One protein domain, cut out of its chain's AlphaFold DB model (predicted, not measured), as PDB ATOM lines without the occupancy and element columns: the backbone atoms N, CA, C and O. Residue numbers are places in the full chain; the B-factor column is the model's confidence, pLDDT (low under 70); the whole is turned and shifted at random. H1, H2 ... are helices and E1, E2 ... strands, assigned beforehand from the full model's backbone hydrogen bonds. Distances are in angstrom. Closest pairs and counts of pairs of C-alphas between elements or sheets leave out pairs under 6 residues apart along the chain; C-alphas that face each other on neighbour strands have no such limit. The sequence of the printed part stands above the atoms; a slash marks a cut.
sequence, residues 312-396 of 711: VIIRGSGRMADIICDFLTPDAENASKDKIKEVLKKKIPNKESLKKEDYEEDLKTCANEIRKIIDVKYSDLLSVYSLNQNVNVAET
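Overview. This is residues 312 to 396 of the 711 residues of the protein "Hypothetical protein" of Rotaria socialis (UniProt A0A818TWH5). A small parallel sheet of two short strands, E1 and E2, stands toward one end of an elongated model, and the long helix H3, crossed by H2, makes much of the rest. H1 sits in the middle, between the sheet and H2; the four-residue H4 is at the sheet's end, and residues 351 to 358 stick out at the other. The printed part has 85 residues, with the order E1 H1 H2 H3 E2 H4 along the chain, and is mostly helix. It is only just compact, close to loose, with a radius of gyration of the C-alphas of 14.2 A and spans of 44 by 26 by 19 A.

Arrangement. Begin at the sheet, where E1, residues 312 to 314, and E2, residues 382 to 385, are parallel neighbours with 32 degrees between their directions. Look there for N 313 and O 383, 2.9 A apart and within hydrogen-bond range, as are N 385 and O 313 at 2.9 A. With H1, H2 and H3, residues 319 to 327, 337 to 347 and 356 to 376, between them, the strands form a strand-helix-strand unit, two parallel neighbour strands joined through helices. The closest C-alphas of E1 and H1 are those of Ile 313 and Ala 321, 6.1 A apart. H1 and H2 form a helical hairpin and only just touch, with 3 pairs of C-alphas within 8 A, the closest being Arg 319 and Lys 347 at 6.2 A. They run opposite ways at a tilt of 37 degrees, only just steep. H2 touches H3, which meets it with residues 363 to 371 alone; the closest C-alphas, of Lys 341 and Ala 367, are 5.6 A apart, at a steep tilt of 61 degrees, opposite ways. H1 and H3 are close but not clearly touching, with the C-alphas of Ile 324 and Ile 370 closest at 6.9 A. H4, residues 393 to 396, touches no helix; its closest C-alpha to E2 is Thr 396, 6.5 A from that of Tyr 385. In H1, H2 and H3 every O i to N i+4 pair is within hydrogen-bond range; H4 is too short for such a pair.

Along the chain. Find C-alpha 312 at (133.479, 45.118, 19.963), where E1 begins; E1 is 6.6 A long and E2 10.3 A. H1 measures 12.8 A, H2 15.3 A and H4 5.0 A from first to last C-alpha. H3 runs 31.0 A from C-alpha 356 at (122.758, 39.854, 49.885) to C-alpha 376 at (129.710, 29.133, 21.606).

Size, cuts and confidence. The C-alphas farthest apart, of Lys 355 and Asn 390, are 44.7 A apart. The printed part has no cut, and no link is long. Confidence is under 70 at residues 351 to 354; the mean pLDDT of the printed part is 87.1.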
ATOM      1  N   VAL A 312     132.102  44.754  19.610       97.50
ATOM      2  CA  VAL A 312     133.479  45.118  19.963       97.50
ATOM      3  C   VAL A 312     133.546  45.440  21.451       97.50
ATOM      4  O   VAL A 312     132.830  46.317  21.930       97.50
ATOM      5  N   ILE A 313     134.422  44.760  22.190       97.12
ATOM      6  CA  ILE A 313     134.695  45.055  23.603       97.12
ATOM      7  C   ILE A 313     135.974  45.887  23.713       97.12
ATOM      8  O   ILE A 313     137.013  45.516  23.167       97.12
ATOM      9  N   ILE A 314     135.910  47.001  24.444       96.44
ATOM     10  CA  ILE A 314     137.064  47.865  24.715       96.44
ATOM     11  C   ILE A 314     137.804  47.356  25.963       96.44
ATOM     12  O   ILE A 314     137.380  47.614  27.094       96.44
ATOM     13  N   ARG A 315     138.916  46.631  25.781       95.31
ATOM     14  CA  ARG A 315     139.767  46.150  26.885       95.31
ATOM     15  C   ARG A 315     140.508  47.319  27.537       95.31
ATOM     16  O   ARG A 315     141.072  48.167  26.852       95.31
ATOM     17  N   GLY A 316     140.546  47.327  28.864       93.00
ATOM     18  CA  GLY A 316     141.074  48.405  29.701       93.00
ATOM     19  C   GLY A 316     140.010  49.412  30.146       93.00
ATOM     20  O   GLY A 316     140.320  50.319  30.917       93.00
ATOM     21  N   SER A 317     138.757  49.261  29.695       93.00
ATOM     22  CA  SER A 317     137.649  50.137  30.105       93.00
ATOM     23  C   SER A 317     137.075  49.803  31.489       93.00
ATOM     24  O   SER A 317     136.308  50.594  32.039       93.00
ATOM     25  N   GLY A 318     137.465  48.675  32.091       90.56
ATOM     26  CA  GLY A 318     137.091  48.298  33.452       90.56
ATOM     27  C   GLY A 318     135.894  47.347  33.563       90.56
ATOM     28  O   GLY A 318     135.209  47.016  32.598       90.56
ATOM     29  N   ARG A 319     135.639  46.904  34.803       91.06
ATOM     30  CA  ARG A 319     134.521  46.030  35.225       91.06
ATOM     31  C   ARG A 319     134.237  44.877  34.252       91.06
ATOM     32  O   ARG A 319     135.090  44.009  34.093       91.06
ATOM     33  N   MET A 320     133.032  44.820  33.675       93.94
ATOM     34  CA  MET A 320     132.555  43.665  32.921       93.94
ATOM     35  C   MET A 320     133.303  43.463  31.606       93.94
ATOM     36  O   MET A 320     133.633  42.325  31.284       93.94
ATOM     37  N   ALA A 321     133.607  44.541  30.878       94.50
ATOM     38  CA  ALA A 321     134.381  44.478  29.643       94.50
ATOM     39  C   ALA A 321     135.705  43.726  29.858       94.50
ATOM     40  O   ALA A 321     135.995  42.770  29.139       94.50
ATOM     41  N   ASP A 322     136.450  44.080  30.910       94.25
ATOM     42  CA  ASP A 322     137.720  43.420  31.231       94.25
ATOM     43  C   ASP A 322     137.536  41.986  31.728       94.25
ATOM     44  O   ASP A 322     138.321  41.114  31.372       94.25
ATOM     45  N   ILE A 323     136.497  41.720  32.527       94.12
ATOM     46  CA  ILE A 323     136.194  40.363  33.008       94.12
ATOM     47  C   ILE A 323     135.933  39.424  31.833       94.12
ATOM     48  O   ILE A 323     136.516  38.345  31.782       94.12
ATOM     49  N   ILE A 324     135.099  39.834  30.876       93.25
ATOM     50  CA  ILE A 324     134.833  39.034  29.677       93.25
ATOM     51  C   ILE A 324     136.130  38.845  28.884       93.25
ATOM     52  O   ILE A 324     136.461  37.718  28.536       93.25
ATOM     53  N   CYS A 325     136.907  39.911  28.666       92.56
ATOM     54  CA  CYS A 325     138.181  39.822  27.949       92.56
ATOM     55  C   CYS A 325     139.190  38.871  28.611       92.56
ATOM     56  O   CYS A 325     139.967  38.233  27.905       92.56
ATOM     57  N   ASP A 326     139.209  38.779  29.942       91.94
ATOM     58  CA  ASP A 326     140.084  37.852  30.665       91.94
ATOM     59  C   ASP A 326     139.686  36.390  30.405       91.94
ATOM     60  O   ASP A 326     140.559  35.542  30.224       91.94
ATOM     61  N   PHE A 327     138.385  36.101  30.311       91.06
ATOM     62  CA  PHE A 327     137.870  34.750  30.063       91.06
ATOM     63  C   PHE A 327     137.785  34.346  28.583       91.06
ATOM     64  O   PHE A 327     137.589  33.170  28.292       91.06
ATOM     65  N   LEU A 328     137.967  35.285  27.649       88.50
ATOM     66  CA  LEU A 328     138.108  34.996  26.215       88.50
ATOM     67  C   LEU A 328     139.522  34.523  25.828       88.50
ATOM     68  O   LEU A 328     139.761  34.200  24.667       88.50
ATOM     69  N   THR A 329     140.477  34.518  26.763       85.62
ATOM     70  CA  THR A 329     141.842  34.036  26.503       85.62
ATOM     71  C   THR A 329     141.899  32.503  26.496       85.62
ATOM     72  O   THR A 329     141.204  31.893  27.313       85.62
ATOM     73  N   PRO A 330     142.749  31.867  25.659       79.94
ATOM     74  CA  PRO A 330     142.842  30.402  25.559       79.94
ATOM     75  C   PRO A 330     143.037  29.696  26.910       79.94
ATOM     76  O   PRO A 330     142.430  28.662  27.173       79.94
ATOM     77  N   ASP A 331     143.819  30.301  27.806       76.31
ATOM     78  CA  ASP A 331     144.131  29.751  29.133       76.31
ATOM     79  C   ASP A 331     142.932  29.771  30.099       76.31
ATOM     80  O   ASP A 331     142.890  29.030  31.085       76.31
ATOM     81  N   ALA A 332     141.948  30.635  29.841       77.62
ATOM     82  CA  ALA A 332     140.799  30.867  30.707       77.62
ATOM     83  C   ALA A 332     139.480  30.300  30.151       77.62
ATOM     84  O   ALA A 332     138.481  30.307  30.872       77.62
ATOM     85  N   GLU A 333     139.473  29.747  28.932       73.31
ATOM     86  CA  GLU A 333     138.273  29.181  28.290       73.31
ATOM     87  C   GLU A 333     137.649  28.031  29.104       73.31
ATOM     88  O   GLU A 333     136.428  27.867  29.160       73.31
ATOM     89  N   ASN A 334     138.477  27.254  29.809       81.06
ATOM     90  CA  ASN A 334     138.038  26.130  30.644       81.06
ATOM     91  C   ASN A 334     137.670  26.535  32.083       81.06
ATOM     92  O   ASN A 334     137.478  25.673  32.941       81.06
ATOM     93  N   ALA A 335     137.581  27.835  32.386       83.31
ATOM     94  CA  ALA A 335     137.217  28.295  33.721       83.31
ATOM     95  C   ALA A 335     135.811  27.813  34.130       83.31
ATOM     96  O   ALA A 335     134.834  27.961  33.386       83.31
ATOM     97  N   SER A 336     135.709  27.271  35.349       87.94
ATOM     98  CA  SER A 336     134.433  26.884  35.947       87.94
ATOM     99  C   SER A 336     133.564  28.109  36.242       87.94
ATOM    100  O   SER A 336     134.060  29.218  36.464       87.94
ATOM    101  N   LYS A 337     132.245  27.899  36.305       89.38
ATOM    102  CA  LYS A 337     131.282  28.945  36.684       89.38
ATOM    103  C   LYS A 337     131.599  29.546  38.055       89.38
ATOM    104  O   LYS A 337     131.456  30.753  38.229       89.38
ATOM    105  N   ASP A 338     132.087  28.732  38.989       89.44
ATOM    106  CA  ASP A 338     132.470  29.183  40.328       89.44
ATOM    107  C   ASP A 338     133.679  30.122  40.283       89.44
ATOM    108  O   ASP A 338     133.642  31.193  40.885       89.44
ATOM    109  N   LYS A 339     134.699  29.808  39.471       90.62
ATOM    110  CA  LYS A 339     135.855  30.694  39.263       90.62
ATOM    111  C   LYS A 339     135.438  32.031  38.644       90.62
ATOM    112  O   LYS A 339     135.916  33.085  39.063       90.62
ATOM    113  N   ILE A 340     134.524  32.010  37.668       91.50
ATOM    114  CA  ILE A 340     133.967  33.236  37.069       91.50
ATOM    115  C   ILE A 340     133.241  34.059  38.140       91.50
ATOM    116  O   ILE A 340     133.466  35.265  38.261       91.50
ATOM    117  N   LYS A 341     132.415  33.405  38.958       91.94
ATOM    118  CA  LYS A 341     131.669  34.038  40.047       91.94
ATOM    119  C   LYS A 341     132.582  34.683  41.092       91.94
ATOM    120  O   LYS A 341     132.307  35.800  41.528       91.94
ATOM    121  N   GLU A 342     133.676  34.027  41.471       90.56
ATOM    122  CA  GLU A 342     134.677  34.585  42.389       90.56
ATOM    123  C   GLU A 342     135.322  35.859  41.830       90.56
ATOM    124  O   GLU A 342     135.426  36.872  42.531       90.56
ATOM    125  N   VAL A 343     135.697  35.851  40.545       91.12
ATOM    126  CA  VAL A 343     136.251  37.032  39.865       91.12
ATOM    127  C   VAL A 343     135.223  38.164  39.801       91.12
ATOM    128  O   VAL A 343     135.572  39.313  40.092       91.12
ATOM    129  N   LEU A 344     133.961  37.856  39.483       91.25
ATOM    130  CA  LEU A 344     132.864  38.828  39.473       91.25
ATOM    131  C   LEU A 344     132.686  39.482  40.846       91.25
ATOM    132  O   LEU A 344     132.656  40.709  40.940       91.25
ATOM    133  N   LYS A 345     132.657  38.683  41.917       90.25
ATOM    134  CA  LYS A 345     132.512  39.164  43.297       90.25
ATOM    135  C   LYS A 345     133.664  40.083  43.717       90.25
ATOM    136  O   LYS A 345     133.443  41.062  44.427       90.25
ATOM    137  N   LYS A 346     134.886  39.802  43.246       89.75
ATOM    138  CA  LYS A 346     136.074  40.632  43.502       89.75
ATOM    139  C   LYS A 346     136.056  41.952  42.722       89.75
ATOM    140  O   LYS A 346     136.387  42.992  43.285       89.75
ATOM    141  N   LYS A 347     135.714  41.918  41.428       87.94
ATOM    142  CA  LYS A 347     135.811  43.082  40.523       87.94
ATOM    143  C   LYS A 347     134.552  43.966  40.507       87.94
ATOM    144  O   LYS A 347     134.662  45.153  40.204       87.94
ATOM    145  N   ILE A 348     133.378  43.436  40.856       86.25
ATOM    146  CA  ILE A 348     132.098  44.167  40.909       86.25
ATOM    147  C   ILE A 348     131.474  43.985  42.301       86.25
ATOM    148  O   ILE A 348     130.506  43.242  42.441       86.25
ATOM    149  N   PRO A 349     132.014  44.622  43.357       80.38
ATOM    150  CA  PRO A 349     131.495  44.468  44.715       80.38
ATOM    151  C   PRO A 349     130.086  45.065  44.856       80.38
ATOM    152  O   PRO A 349     129.763  46.061  44.203       80.38
ATOM    153  N   ASN A 350     129.269  44.498  45.751       76.56
ATOM    154  CA  ASN A 350     127.929  45.003  46.071       76.56
ATOM    155  C   ASN A 350     128.011  46.386  46.745       76.56
ATOM    156  O   ASN A 350     128.130  46.498  47.964       76.56
ATOM    157  N   LYS A 351     127.997  47.442  45.930       64.62
ATOM    158  CA  LYS A 351     128.000  48.847  46.365       64.62
ATOM    159  C   LYS A 351     126.593  49.455  46.432       64.62
ATOM    160  O   LYS A 351     126.467  50.601  46.841       64.62
ATOM    161  N   GLU A 352     125.560  48.737  45.989       56.06
ATOM    162  CA  GLU A 352     124.234  49.303  45.679       56.06
ATOM    163  C   GLU A 352     123.144  48.987  46.712       56.06
ATOM    164  O   GLU A 352     121.966  49.154  46.423       56.06
ATOM    165  N   SER A 353     123.509  48.573  47.928       56.66
ATOM    166  CA  SER A 353     122.541  48.245  48.992       56.66
ATOM    167  C   SER A 353     121.514  47.172  48.589       56.66
ATOM    168  O   SER A 353     120.445  47.083  49.191       56.66
ATOM    169  N   LEU A 354     121.829  46.343  47.586       62.72
ATOM    170  CA  LEU A 354     121.021  45.178  47.232       62.72
ATOM    171  C   LEU A 354     121.042  44.181  48.391       62.72
ATOM    172  O   LEU A 354     122.082  44.005  49.046       62.72
ATOM    173  N   LYS A 355     119.917  43.490  48.619       72.94
ATOM    174  CA  LYS A 355     119.879  42.369  49.564       72.94
ATOM    175  C   LYS A 355     120.944  41.354  49.150       72.94
ATOM    176  O   LYS A 355     121.165  41.106  47.965       72.94
ATOM    177  N   LYS A 356     121.640  40.781  50.137       75.56
ATOM    178  CA  LYS A 356     122.758  39.854  49.885       75.56
ATOM    179  C   LYS A 356     122.343  38.650  49.031       75.56
ATOM    180  O   LYS A 356     123.165  38.163  48.267       75.56
ATOM    181  N   GLU A 357     121.101  38.199  49.176       77.44
ATOM    182  CA  GLU A 357     120.523  37.078  48.428       77.44
ATOM    183  C   GLU A 357     120.360  37.418  46.940       77.44
ATOM    184  O   GLU A 357     120.936  36.719  46.108       77.44
ATOM    185  N   ASP A 358     119.703  38.541  46.627       79.62
ATOM    186  CA  ASP A 358     119.483  39.018  45.252       79.62
ATOM    187  C   ASP A 358     120.814  39.210  44.502       79.62
ATOM    188  O   ASP A 358     120.996  38.736  43.384       79.62
ATOM    189  N   TYR A 359     121.805  39.825  45.155       84.75
ATOM    190  CA  TYR A 359     123.126  40.028  44.555       84.75
ATOM    191  C   TYR A 359     123.857  38.705  44.262       84.75
ATOM    192  O   TYR A 359     124.546  38.570  43.250       84.75
ATOM    193  N   GLU A 360     123.731  37.708  45.140       86.56
ATOM    194  CA  GLU A 360     124.370  36.407  44.938       86.56
ATOM    195  C   GLU A 360     123.671  35.594  43.831       86.56
ATOM    196  O   GLU A 360     124.333  34.804  43.147       86.56
ATOM    197  N   GLU A 361     122.365  35.793  43.628       88.12
ATOM    198  CA  GLU A 361     121.611  35.274  42.483       88.12
ATOM    199  C   GLU A 361     122.039  35.954  41.174       88.12
ATOM    200  O   GLU A 361     122.401  35.258  40.222       88.12
ATOM    201  N   ASP A 362     122.129  37.286  41.151       87.50
ATOM    202  CA  ASP A 362     122.593  38.050  39.988       87.50
ATOM    203  C   ASP A 362     124.005  37.630  39.556       87.50
ATOM    204  O   ASP A 362     124.278  37.459  38.365       87.50
ATOM    205  N   LEU A 363     124.908  37.383  40.513       90.31
ATOM    206  CA  LEU A 363     126.249  36.865  40.232       90.31
ATOM    207  C   LEU A 363     126.219  35.477  39.576       90.31
ATOM    208  O   LEU A 363     127.002  35.220  38.659       90.31
ATOM    209  N   LYS A 364     125.336  34.573  40.031       91.75
ATOM    210  CA  LYS A 364     125.177  33.238  39.422       91.75
ATOM    211  C   LYS A 364     124.655  33.360  37.993       91.75
ATOM    212  O   LYS A 364     125.197  32.722  37.089       91.75
ATOM    213  N   THR A 365     123.636  34.188  37.784       93.06
ATOM    214  CA  THR A 365     123.058  34.452  36.462       93.06
ATOM    215  C   THR A 365     124.110  35.042  35.528       93.06
ATOM    216  O   THR A 365     124.345  34.506  34.450       93.06
ATOM    217  N   CYS A 366     124.845  36.057  35.978       93.00
ATOM    218  CA  CYS A 366     125.923  36.677  35.219       93.00
ATOM    219  C   CYS A 366     127.030  35.676  34.837       93.00
ATOM    220  O   CYS A 366     127.469  35.650  33.687       93.00
ATOM    221  N   ALA A 367     127.473  34.824  35.770       93.44
ATOM    222  CA  ALA A 367     128.481  33.799  35.490       93.44
ATOM    223  C   ALA A 367     127.992  32.772  34.451       93.44
ATOM    224  O   ALA A 367     128.761  32.351  33.586       93.44
ATOM    225  N   ASN A 368     126.706  32.403  34.500       93.12
ATOM    226  CA  ASN A 368     126.089  31.541  33.492       93.12
ATOM    227  C   ASN A 368     126.083  32.193  32.103       93.12
ATOM    228  O   ASN A 368     126.385  31.519  31.123       93.12
ATOM    229  N   GLU A 369     125.761  33.483  32.009       93.62
ATOM    230  CA  GLU A 369     125.731  34.208  30.733       93.62
ATOM    231  C   GLU A 369     127.128  34.343  30.111       93.62
ATOM    232  O   GLU A 369     127.290  34.086  28.920       93.62
ATOM    233  N   ILE A 370     128.157  34.648  30.913       92.56
ATOM    234  CA  ILE A 370     129.555  34.666  30.446       92.56
ATOM    235  C   ILE A 370     129.962  33.285  29.924       92.56
ATOM    236  O   ILE A 370     130.560  33.183  28.854       92.56
ATOM    237  N   ARG A 371     129.599  32.212  30.641       91.12
ATOM    238  CA  ARG A 371     129.929  30.848  30.219       91.12
ATOM    239  C   ARG A 371     129.320  30.505  28.857       91.12
ATOM    240  O   ARG A 371     130.030  29.977  28.011       91.12
ATOM    241  N   LYS A 372     128.061  30.884  28.614       91.12
ATOM    242  CA  LYS A 372     127.407  30.693  27.307       91.12
ATOM    243  C   LYS A 372     128.154  31.400  26.170       91.12
ATOM    244  O   LYS A 372     128.285  30.829  25.095       91.12
ATOM    245  N   ILE A 373     128.657  32.616  26.402       90.12
ATOM    246  CA  ILE A 373     129.433  33.362  25.394       90.12
ATOM    247  C   ILE A 373     130.742  32.633  25.058       90.12
ATOM    248  O   ILE A 373     131.103  32.541  23.886       90.12
ATOM    249  N   ILE A 374     131.433  32.109  26.074       88.06
ATOM    250  CA  ILE A 374     132.700  31.381  25.909       88.06
ATOM    251  C   ILE A 374     132.474  30.047  25.190       88.06
ATOM    252  O   ILE A 374     133.239  29.715  24.293       88.06
ATOM    253  N   ASP A 375     131.424  29.303  25.551       85.44
ATOM    254  CA  ASP A 375     131.143  27.970  24.999       85.44
ATOM    255  C   ASP A 375     130.849  28.006  23.491       85.44
ATOM    256  O   ASP A 375     131.328  27.150  22.751       85.44
ATOM    257  N   VAL A 376     130.087  29.003  23.027       82.50
ATOM    258  CA  VAL A 376     129.710  29.133  21.606       82.50
ATOM    259  C   VAL A 376     130.862  29.669  20.752       82.50
ATOM    260  O   VAL A 376     130.861  29.463  19.544       82.50
ATOM    261  N   LYS A 377     131.853  30.334  21.365       77.00
ATOM    262  CA  LYS A 377     132.993  30.971  20.685       77.00
ATOM    263  C   LYS A 377     132.552  31.758  19.450       77.00
ATOM    264  O   LYS A 377     132.818  31.371  18.318       77.00
ATOM    265  N   TYR A 378     131.917  32.907  19.677       83.31
ATOM    266  CA  TYR A 378     131.519  33.852  18.627       83.31
ATOM    267  C   TYR A 378     132.726  34.533  17.952       83.31
ATOM    268  O   TYR A 378     132.801  35.760  17.919       83.31
ATOM    269  N   SER A 379     133.691  33.772  17.429       83.12
ATOM    270  CA  SER A 379     134.956  34.288  16.900       83.12
ATOM    271  C   SER A 379     134.739  35.354  15.838       83.12
ATOM    272  O   SER A 379     135.530  36.289  15.752       83.12
ATOM    273  N   ASP A 380     133.675  35.239  15.049       87.12
ATOM    274  CA  ASP A 380     133.460  36.107  13.898       87.12
ATOM    275  C   ASP A 380     132.629  37.351  14.199       87.12
ATOM    276  O   ASP A 380     132.738  38.348  13.487       87.12
ATOM    277  N   LEU A 381     131.843  37.316  15.274       91.06
ATOM    278  CA  LEU A 381     130.978  38.419  15.693       91.06
ATOM    279  C   LEU A 381     131.541  39.183  16.895       91.06
ATOM    280  O   LEU A 381     131.209  40.349  17.069       91.06
ATOM    281  N   LEU A 382     132.388  38.558  17.715       94.44
ATOM    282  CA  LEU A 382     132.962  39.156  18.915       94.44
ATOM    283  C   LEU A 382     134.430  39.523  18.684       94.44
ATOM    284  O   LEU A 382     135.277  38.664  18.450       94.44
ATOM    285  N   SER A 383     134.736  40.814  18.777       94.75
ATOM    286  CA  SER A 383     136.090  41.357  18.636       94.75
ATOM    287  C   SER A 383     136.502  42.139  19.882       94.75
ATOM    288  O   SER A 383     135.665  42.691  20.595       94.75
ATOM    289  N   VAL A 384     137.807  42.201  20.149       94.88
ATOM    290  CA  VAL A 384     138.364  42.912  21.308       94.88
ATOM    291  C   VAL A 384     139.374  43.946  20.833       94.88
ATOM    292  O   VAL A 384     140.351  43.604  20.165       94.88
ATOM    293  N   TYR A 385     139.148  45.197  21.223       96.06
ATOM    294  CA  TYR A 385     140.110  46.281  21.066       96.06
ATOM    295  C   TYR A 385     141.000  46.384  22.306       96.06
ATOM    296  O   TYR A 385     140.512  46.272  23.431       96.06
ATOM    297  N   SER A 386     142.290  46.662  22.116       92.81
ATOM    298  CA  SER A 386     143.217  46.982  23.203       92.81
ATOM    299  C   SER A 386     144.211  48.055  22.766       92.81
ATOM    300  O   SER A 386     144.683  48.021  21.635       92.81
ATOM    301  N   LEU A 387     144.591  48.953  23.683       89.56
ATOM    302  CA  LEU A 387     145.589  50.010  23.443       89.56
ATOM    303  C   LEU A 387     146.926  49.506  22.884       89.56
ATOM    304  O   LEU A 387     147.611  50.246  22.189       89.56
ATOM    305  N   ASN A 388     147.306  48.265  23.194       85.12
ATOM    306  CA  ASN A 388     148.581  47.693  22.759       85.12
ATOM    307  C   ASN A 388     148.569  47.245  21.287       85.12
ATOM    308  O   ASN A 388     149.590  46.791  20.777       85.12
ATOM    309  N   GLN A 389     147.418  47.294  20.613       81.56
ATOM    310  CA  GLN A 389     147.314  46.958  19.198       81.56
ATOM    311  C   GLN A 389     147.782  48.148  18.348       81.56
ATOM    312  O   GLN A 389     147.447  49.292  18.636       81.56
ATOM    313  N   ASN A 390     148.482  47.880  17.240       79.56
ATOM    314  CA  ASN A 390     148.889  48.898  16.251       79.56
ATOM    315  C   ASN A 390     147.715  49.438  15.404       79.56
ATOM    316  O   ASN A 390     147.918  49.986  14.326       79.56
ATOM    317  N   VAL A 391     146.489  49.220  15.864       85.62
ATOM    318  CA  VAL A 391     145.236  49.443  15.147       85.62
ATOM    319  C   VAL A 391     144.409  50.390  16.004       85.62
ATOM    320  O   VAL A 391     144.364  50.225  17.222       85.62
ATOM    321  N   ASN A 392     143.767  51.393  15.407       89.50
ATOM    322  CA  ASN A 392     142.907  52.312  16.157       89.50
ATOM    323  C   ASN A 392     141.497  51.711  16.379       89.50
ATOM    324  O   ASN A 392     141.144  50.645  15.861       89.50
ATOM    325  N   VAL A 393     140.661  52.377  17.183       92.44
ATOM    326  CA  VAL A 393     139.301  51.881  17.469       92.44
ATOM    327  C   VAL A 393     138.440  51.851  16.201       92.44
ATOM    328  O   VAL A 393     137.703  50.887  16.005       92.44
ATOM    329  N   ALA A 394     138.560  52.843  15.312       91.12
ATOM    330  CA  ALA A 394     137.798  52.888  14.063       91.12
ATOM    331  C   ALA A 394     138.102  51.676  13.169       91.12
ATOM    332  O   ALA A 394     137.198  50.964  12.736       91.12
ATOM    333  N   GLU A 395     139.376  51.375  12.962       88.75
ATOM    334  CA  GLU A 395     139.836  50.232  12.184       88.75
ATOM    335  C   GLU A 395     139.441  48.901  12.843       88.75
ATOM    336  O   GLU A 395     139.091  47.946  12.153       88.75
ATOM    337  N   THR A 396     139.387  48.836  14.175       92.44
ATOM    338  CA  THR A 396     138.868  47.654  14.883       92.44
ATOM    339  C   THR A 396     137.373  47.450  14.639       92.44
ATOM    340  O   THR A 396     136.941  46.324  14.389       92.44
TER     341      THR A 396